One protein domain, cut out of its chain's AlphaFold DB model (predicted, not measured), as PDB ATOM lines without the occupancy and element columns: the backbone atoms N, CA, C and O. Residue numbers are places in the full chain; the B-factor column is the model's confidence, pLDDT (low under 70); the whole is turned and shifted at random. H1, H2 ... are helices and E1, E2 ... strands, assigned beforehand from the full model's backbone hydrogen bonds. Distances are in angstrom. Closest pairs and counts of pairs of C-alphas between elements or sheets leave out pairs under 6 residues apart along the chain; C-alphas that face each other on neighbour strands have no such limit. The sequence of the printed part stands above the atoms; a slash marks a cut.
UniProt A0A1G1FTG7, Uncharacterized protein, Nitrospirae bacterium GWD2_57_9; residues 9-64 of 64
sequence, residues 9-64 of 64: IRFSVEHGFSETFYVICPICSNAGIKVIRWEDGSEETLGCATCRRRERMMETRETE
ATOM      1  N   ILE A   9     -18.685  30.291  -4.919       83.06
ATOM      2  CA  ILE A   9     -17.836  29.113  -4.738       83.06
ATOM      3  C   ILE A   9     -17.262  29.138  -3.319       83.06
ATOM      4  O   ILE A   9     -16.766  30.170  -2.859       83.06
ATOM      5  N   ARG A  10     -17.347  28.014  -2.608       80.56
ATOM      6  CA  ARG A  10     -16.787  27.837  -1.260       80.56
ATOM      7  C   ARG A  10     -15.899  26.601  -1.228       80.56
ATOM      8  O   ARG A  10     -16.076  25.704  -2.037       80.56
ATOM      9  N   PHE A  11     -14.958  26.560  -0.293       83.00
ATOM     10  CA  PHE A  11     -14.111  25.394  -0.051       83.00
ATOM     11  C   PHE A  11     -14.301  24.903   1.388       83.00
ATOM     12  O   PHE A  11     -14.309  25.707   2.323       83.00
ATOM     13  N   SER A  12     -14.454  23.591   1.547       80.62
ATOM     14  CA  SER A  12     -14.484  22.854   2.808       80.62
ATOM     15  C   SER A  12     -13.346  21.841   2.810       80.62
ATOM     16  O   SER A  12     -13.105  21.173   1.810       80.62
ATOM     17  N   VAL A  13     -12.670  21.682   3.947       80.44
ATOM     18  CA  VAL A  13     -11.643  20.638   4.105       80.44
ATOM     19  C   VAL A  13     -12.268  19.239   4.060       80.44
ATOM     20  O   VAL A  13     -11.631  18.303   3.591       80.44
ATOM     21  N   GLU A  14     -13.516  19.102   4.513       80.19
ATOM     22  CA  GLU A  14     -14.226  17.819   4.584       80.19
ATOM     23  C   GLU A  14     -14.890  17.438   3.254       80.19
ATOM     24  O   GLU A  14     -14.938  16.261   2.914       80.19
ATOM     25  N   HIS A  15     -15.365  18.430   2.490       76.94
ATOM     26  CA  HIS A  15     -16.217  18.213   1.310       76.94
ATOM     27  C   HIS A  15     -15.663  18.795  -0.004       76.94
ATOM     28  O   HIS A  15     -16.318  18.702  -1.039       76.94
ATOM     29  N   GLY A  16     -14.473  19.403   0.004       86.06
ATOM     30  CA  GLY A  16     -13.888  20.020  -1.190       86.06
ATOM     31  C   GLY A  16     -14.599  21.311  -1.600       86.06
ATOM     32  O   GLY A  16     -15.047  22.084  -0.743       86.06
ATOM     33  N   PHE A  17     -14.673  21.595  -2.904       89.56
ATOM     34  CA  PHE A  17     -15.391  22.782  -3.373       89.56
ATOM     35  C   PHE A  17     -16.912  22.589  -3.332       89.56
ATOM     36  O   PHE A  17     -17.444  21.487  -3.463       89.56
ATOM     37  N   SER A  18     -17.632  23.696  -3.172       90.50
ATOM     38  CA  SER A  18     -19.074  23.761  -3.385       90.50
ATOM     39  C   SER A  18     -19.489  24.978  -4.181       90.50
ATOM     40  O   SER A  18     -18.871  26.044  -4.120       90.50
ATOM     41  N   GLU A  19     -20.617  24.822  -4.861       90.69
ATOM     42  CA  GLU A  19     -21.393  25.908  -5.427       90.69
ATOM     43  C   GLU A  19     -22.586  26.208  -4.512       90.69
ATOM     44  O   GLU A  19     -23.376  25.332  -4.162       90.69
ATOM     45  N   THR A  20     -22.719  27.468  -4.105       88.94
ATOM     46  CA  THR A  20     -23.884  27.957  -3.365       88.94
ATOM     47  C   THR A  20     -24.747  28.813  -4.275       88.94
ATOM     48  O   THR A  20     -24.262  29.819  -4.786       88.94
ATOM     49  N   PHE A  21     -26.035  28.495  -4.387       88.31
ATOM     50  CA  PHE A  21     -27.006  29.289  -5.143       88.31
ATOM     51  C   PHE A  21     -28.350  29.400  -4.412       88.31
ATOM     52  O   PHE A  21     -28.622  28.696  -3.435       88.31
ATOM     53  N   TYR A  22     -29.189  30.332  -4.871       89.06
ATOM     54  CA  TYR A  22     -30.502  30.602  -4.291       89.06
ATOM     55  C   TYR A  22     -31.618  30.277  -5.279       89.06
ATOM     56  O   TYR A  22     -31.574  30.694  -6.434       89.06
ATOM     57  N   VAL A  23     -32.650  29.581  -4.804       90.25
ATOM     58  CA  VAL A  23     -33.852  29.265  -5.584       90.25
ATOM     59  C   VAL A  23     -35.075  30.011  -5.050       90.25
ATOM     60  O   VAL A  23     -35.163  30.378  -3.869       90.25
ATOM     61  N   ILE A  24     -36.032  30.261  -5.945       90.19
ATOM     62  CA  ILE A  24     -37.285  30.945  -5.621       90.19
ATOM     63  C   ILE A  24     -38.128  30.049  -4.712       90.19
ATOM     64  O   ILE A  24     -38.414  28.896  -5.026       90.19
ATOM     65  N   CYS A  25     -38.558  30.599  -3.580       89.88
ATOM     66  CA  CYS A  25     -39.489  29.929  -2.690       89.88
ATOM     67  C   CYS A  25     -40.893  29.911  -3.312       89.88
ATOM     68  O   CYS A  25     -41.439  30.988  -3.553       89.88
ATOM     69  N   PRO A  26     -41.536  28.740  -3.473       88.94
ATOM     70  CA  PRO A  26     -42.864  28.653  -4.086       88.94
ATOM     71  C   PRO A  26     -43.980  29.264  -3.225       88.94
ATOM     72  O   PRO A  26     -45.099  29.424  -3.693       88.94
ATOM     73  N   ILE A  27     -43.697  29.597  -1.961       91.12
ATOM     74  CA  ILE A  27     -44.694  30.118  -1.018       91.12
ATOM     75  C   ILE A  27     -44.704  31.644  -0.969       91.12
ATOM     76  O   ILE A  27     -45.765  32.254  -0.912       91.12
ATOM     77  N   CYS A  28     -43.524  32.266  -0.918       90.81
ATOM     78  CA  CYS A  28     -43.398  33.719  -0.781       90.81
ATOM     79  C   CYS A  28     -42.772  34.390  -2.005       90.81
ATOM     80  O   CYS A  28     -42.497  35.586  -1.949       90.81
ATOM     81  N   SER A  29     -42.490  33.629  -3.067       90.62
ATOM     82  CA  SER A  29     -41.921  34.092  -4.340       90.62
ATOM     83  C   SER A  29     -40.611  34.882  -4.219       90.62
ATOM     84  O   SER A  29     -40.230  35.609  -5.130       90.62
ATOM     85  N   ASN A  30     -39.894  34.734  -3.103       89.06
ATOM     86  CA  ASN A  30     -38.576  35.330  -2.890       89.06
ATOM     87  C   ASN A  30     -37.478  34.290  -3.136       89.06
ATOM     88  O   ASN A  30     -37.638  33.127  -2.757       89.06
ATOM     89  N   ALA A  31     -36.340  34.712  -3.694       88.06
ATOM     90  CA  ALA A  31     -35.129  33.897  -3.856       88.06
ATOM     91  C   ALA A  31     -34.418  33.664  -2.508       88.06
ATOM     92  O   ALA A  31     -33.333  34.172  -2.258       88.06
ATOM     93  N   GLY A  32     -35.087  32.959  -1.594       89.25
ATOM     94  CA  GLY A  32     -34.654  32.811  -0.204       89.25
ATOM     95  C   GLY A  32     -34.261  31.393   0.201       89.25
ATOM     96  O   GLY A  32     -33.841  31.211   1.340       89.25
ATOM     97  N   ILE A  33     -34.437  30.389  -0.663       90.12
ATOM     98  CA  ILE A  33     -34.017  29.006  -0.386       90.12
ATOM     99  C   ILE A  33     -32.566  28.868  -0.835       90.12
ATOM    100  O   ILE A  33     -32.275  29.087  -2.007       90.12
ATOM    101  N   LYS A  34     -31.671  28.514   0.088       89.62
ATOM    102  CA  LYS A  34     -30.249  28.306  -0.201       89.62
ATOM    103  C   LYS A  34     -29.988  26.829  -0.485       89.62
ATOM    104  O   LYS A  34     -30.387  25.979   0.313       89.62
ATOM    105  N   VAL A  35     -29.285  26.561  -1.579       90.88
ATOM    106  CA  VAL A  35     -28.801  25.232  -1.961       90.88
ATOM    107  C   VAL A  35     -27.275  25.265  -2.001       90.88
ATOM    108  O   VAL A  35     -26.690  26.231  -2.498       90.88
ATOM    109  N   ILE A  36     -26.643  24.242  -1.432       91.38
ATOM    110  CA  ILE A  36     -25.197  24.020  -1.482       91.38
ATOM    111  C   ILE A  36     -24.985  22.684  -2.180       91.38
ATOM    112  O   ILE A  36     -25.491  21.669  -1.709       91.38
ATOM    113  N   ARG A  37     -24.266  22.695  -3.301       91.31
ATOM    114  CA  ARG A  37     -23.866  21.489  -4.027       91.31
ATOM    115  C   ARG A  37     -22.366  21.299  -3.876       91.31
ATOM    116  O   ARG A  37     -21.612  22.201  -4.236       91.31
ATOM    117  N   TRP A  38     -21.958  20.151  -3.360       90.19
ATOM    118  CA  TRP A  38     -20.556  19.778  -3.186       90.19
ATOM    119  C   TRP A  38     -20.025  19.016  -4.407       90.19
ATOM    120  O   TRP A  38     -20.794  18.476  -5.205       90.19
ATOM    121  N   GLU A  39     -18.701  18.978  -4.568       85.94
ATOM    122  CA  GLU A  39     -18.034  18.262  -5.669       85.94
ATOM    123  C   GLU A  39     -18.286  16.751  -5.666       85.94
ATOM    124  O   GLU A  39     -18.292  16.128  -6.728       85.94
ATOM    125  N   ASP A  40     -18.535  16.162  -4.496       84.50
ATOM    126  CA  ASP A  40     -18.893  14.747  -4.356       84.50
ATOM    127  C   ASP A  40     -20.322  14.426  -4.843       84.50
ATOM    128  O   ASP A  40     -20.728  13.263  -4.866       84.50
ATOM    129  N   GLY A  41     -21.080  15.447  -5.262       85.12
ATOM    130  CA  GLY A  41     -22.457  15.339  -5.735       85.12
ATOM    131  C   GLY A  41     -23.507  15.393  -4.625       85.12
ATOM    132  O   GLY A  41     -24.700  15.333  -4.928       85.12
ATOM    133  N   SER A  42     -23.103  15.521  -3.359       89.50
ATOM    134  CA  SER A  42     -24.038  15.735  -2.257       89.50
ATOM    135  C   SER A  42     -24.635  17.147  -2.295       89.50
ATOM    136  O   SER A  42     -24.006  18.118  -2.731       89.50
ATOM    137  N   GLU A  43     -25.890  17.264  -1.854       91.00
ATOM    138  CA  GLU A  43     -26.623  18.528  -1.841       91.00
ATOM    139  C   GLU A  43     -27.245  18.801  -0.470       91.00
ATOM    140  O   GLU A  43     -27.940  17.964   0.108       91.00
ATOM    141  N   GLU A  44     -27.066  20.027   0.017       90.31
ATOM    142  CA  GLU A  44     -27.731  20.540   1.209       90.31
ATOM    143  C   GLU A  44     -28.748  21.614   0.824       90.31
ATOM    144  O   GLU A  44     -28.412  22.652   0.248       90.31
ATOM    145  N   THR A  45     -30.013  21.389   1.188       90.06
ATOM    146  CA  THR A  45     -31.090  22.367   0.988       90.06
ATOM    147  C   THR A  45     -31.563  22.934   2.319       90.06
ATOM    148  O   THR A  45     -32.153  22.237   3.155       90.06
ATOM    149  N   LEU A  46     -31.362  24.239   2.489       87.62
ATOM    150  CA  LEU A  46     -31.778  24.993   3.668       87.62
ATOM    151  C   LEU A  46     -33.190  25.570   3.493       87.62
ATOM    152  O   LEU A  46     -33.700  25.727   2.383       87.62
ATOM    153  N   GLY A  47     -33.851  25.882   4.610       85.75
ATOM    154  CA  GLY A  47     -35.159  26.540   4.597       85.75
ATOM    155  C   GLY A  47     -35.122  27.923   3.932       85.75
ATOM    156  O   GLY A  47     -34.077  28.561   3.828       85.75
ATOM    157  N   CYS A  48     -36.284  28.413   3.486       90.25
ATOM    158  CA  CYS A  48     -36.386  29.771   2.951       90.25
ATOM    159  C   CYS A  48     -36.116  30.804   4.056       90.25
ATOM    160  O   CYS A  48     -36.946  30.964   4.951       90.25
ATOM    161  N   ALA A  49     -35.026  31.565   3.954       88.06
ATOM    162  CA  ALA A  49     -34.642  32.564   4.954       88.06
ATOM    163  C   ALA A  49     -35.647  33.729   5.085       88.06
ATOM    164  O   ALA A  49     -35.684  34.398   6.117       88.06
ATOM    165  N   THR A  50     -36.465  33.968   4.050       88.88
ATOM    166  CA  THR A  50     -37.465  35.045   4.023       88.88
ATOM    167  C   THR A  50     -38.723  34.686   4.806       88.88
ATOM    168  O   THR A  50     -39.144  35.450   5.667       88.88
ATOM    169  N   CYS A  51     -39.357  33.548   4.502       89.62
ATOM    170  CA  CYS A  51     -40.619  33.172   5.150       89.62
ATOM    171  C   CYS A  51     -40.435  32.207   6.326       89.62
ATOM    172  O   CYS A  51     -41.363  32.055   7.118       89.62
ATOM    173  N   ARG A  52     -39.276  31.534   6.413       88.00
ATOM    174  CA  ARG A  52     -38.920  30.529   7.433       88.00
ATOM    175  C   ARG A  52     -40.013  29.484   7.670       88.00
ATOM    176  O   ARG A  52     -40.168  28.943   8.758       88.00
ATOM    177  N   ARG A  53     -40.803  29.187   6.632       81.75
ATOM    178  CA  ARG A  53     -41.996  28.340   6.763       81.75
ATOM    179  C   ARG A  53     -41.656  26.908   7.170       81.75
ATOM    180  O   ARG A  53     -42.408  26.313   7.929       81.75
ATOM    181  N   ARG A  54     -40.525  26.379   6.688       77.25
ATOM    182  CA  ARG A  54     -40.042  25.037   7.048       77.25
ATOM    183  C   ARG A  54     -39.705  24.935   8.538       77.25
ATOM    184  O   ARG A  54     -40.097  23.955   9.150       77.25
ATOM    185  N   GLU A  55     -39.040  25.943   9.103       78.69
ATOM    186  CA  GLU A  55     -38.695  25.997  10.535       78.69
ATOM    187  C   GLU A  55     -39.968  26.000  11.388       78.69
ATOM    188  O   GLU A  55     -40.164  25.099  12.195       78.69
ATOM    189  N   ARG A  56     -40.912  26.903  11.084       76.56
ATOM    190  CA  ARG A  56     -42.206  26.985  11.786       76.56
ATOM    191  C   ARG A  56     -42.994  25.671  11.756       76.56
ATOM    192  O   ARG A  56     -43.654  25.318  12.726       76.56
ATOM    193  N   MET A  57     -42.953  24.950  10.632       73.50
ATOM    194  CA  MET A  57     -43.628  23.655  10.496       73.50
ATOM    195  C   MET A  57     -42.970  22.544  11.319       73.50
ATOM    196  O   MET A  57     -43.676  21.637  11.740       73.50
ATOM    197  N   MET A  58     -41.650  22.581  11.527       68.75
ATOM    198  CA  MET A  58     -40.971  21.593  12.371       68.75
ATOM    199  C   MET A  58     -41.198  21.876  13.854       68.75
ATOM    200  O   MET A  58     -41.574  20.955  14.567       68.75
ATOM    201  N   GLU A  59     -41.110  23.140  14.276       70.69
ATOM    202  CA  GLU A  59     -41.434  23.553  15.653       70.69
ATOM    203  C   GLU A  59     -42.850  23.120  16.055       70.69
ATOM    204  O   GLU A  59     -43.056  22.599  17.144       70.69
ATOM    205  N   THR A  60     -43.823  23.259  15.146       68.06
ATOM    206  CA  THR A  60     -45.216  22.861  15.417       68.06
ATOM    207  C   THR A  60     -45.363  21.348  15.648       68.06
ATOM    208  O   THR A  60     -46.224  20.935  16.415       68.06
ATOM    209  N   ARG A  61     -44.521  20.515  15.018       62.56
ATOM    210  CA  ARG A  61     -44.578  19.044  15.134       62.56
ATOM    211  C   ARG A  61     -43.878  18.500  16.379       62.56
ATOM    212  O   ARG A  61     -44.080  17.339  16.702       62.56
ATOM    213  N   GLU A  62     -43.034  19.295  17.033       60.09
ATOM    214  CA  GLU A  62     -42.370  18.923  18.294       60.09
ATOM    215  C   GLU A  62     -43.202  19.311  19.527       60.09
ATOM    216  O   GLU A  62     -42.922  18.858  20.634       60.09
ATOM    217  N   THR A  63     -44.223  20.151  19.338       57.19
ATOM    218  CA  THR A  63     -45.173  20.568  20.381       57.19
ATOM    219  C   THR A  63     -46.457  19.735  20.440       57.19
ATOM    220  O   THR A  63     -47.315  20.025  21.275       57.19
ATOM    221  N   GLU A  64     -46.598  18.731  19.572       50.72
ATOM    222  CA  GLU A  64     -47.679  17.727  19.572       50.72
ATOM    223  C   GLU A  64     -47.187  16.397  20.159       50.72
ATOM    224  O   GLU A  64     -47.967  15.773  20.913       50.72
TER     225      GLU A  64
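What this domain is: This is residues 9 to 64 of the 64 residues of an uncharacterized protein of Nitrospirae bacterium GWD2_57_9 (UniProt A0A1G1FTG7). A narrow, strongly twisted ribbon of four antiparallel strands makes the body, with the short strand E1 at one end of the length and the helix H1 leaving the other end as an arm. The sheet is a meander, each strand the antiparallel neighbour of the one before, in the order E1, E2, E3, E4; H1 follows E4 and only grazes the sheet, and residues 56 to 64, of which 56 to 62 belong to H1, stick out. The printed part has 56 residues with four named strands and then one named helix, and its class is mixed, helices and strands. The whole is loose, with a radius of gyration of the C-alphas of 13.8 A, and flat, spanning 39 by 27 by 14 A.

Where its parts are: Begin with the longest strand, E2, residues 16 to 23: find C-alpha 16 at (-13.888, 20.020, -1.190) and follow it 22.4 A to C-alpha 23 at (-33.852, 29.265, -5.584). Before it comes E1, residues 9 to 12, 10.4 A long. After it come E3, residues 33 to 38, 16.6 A long, and E4, residues 43 to 48, 15.6 A long. H1, residues 53 to 62, runs 14.9 A and ends at C-alpha 62, (-42.370, 18.923, 18.294).

How they stand to each other: Look first at the inner strands E2 and E3, a hairpin at 157 degrees between directions, where N 21 and O 35 are 3.0 A apart and N 35 and O 21 are 2.9 A apart, within hydrogen-bond range. On to E4, an edge strand: E3 and E4 form a hairpin at 168 degrees, with N 36 and O 44 within hydrogen-bond range at 2.9 A. At the other edge, E1 and E2 form a hairpin at 134 degrees, with N 10 and O 18 within hydrogen-bond range at 2.9 A. E1 and E4 are apart. From edge to edge the strands' lines turn by 65 degrees. H1 only grazes the sheet, with its residues 53 to 55; the closest C-alphas of E4 and H1 are those of Gly 47 and Arg 54, 5.7 A apart. In H1, 5 of 6 O i to N i+4 pairs are within hydrogen-bond range.

The domain as a whole: The two C-alphas farthest apart are those of Ile 9 and Glu 64, 40.1 A. Without residues 56 to 64, which stand free, the body spans 34 by 17 by 14 A. The printed part has no cut, and none of its links is long; the link from E2 to E3, with 9 residues, is short, and the others are tight. The mean pLDDT of the printed part is 83.8; look for values under 70 at residue 58 and residues 60 to 64 of this model.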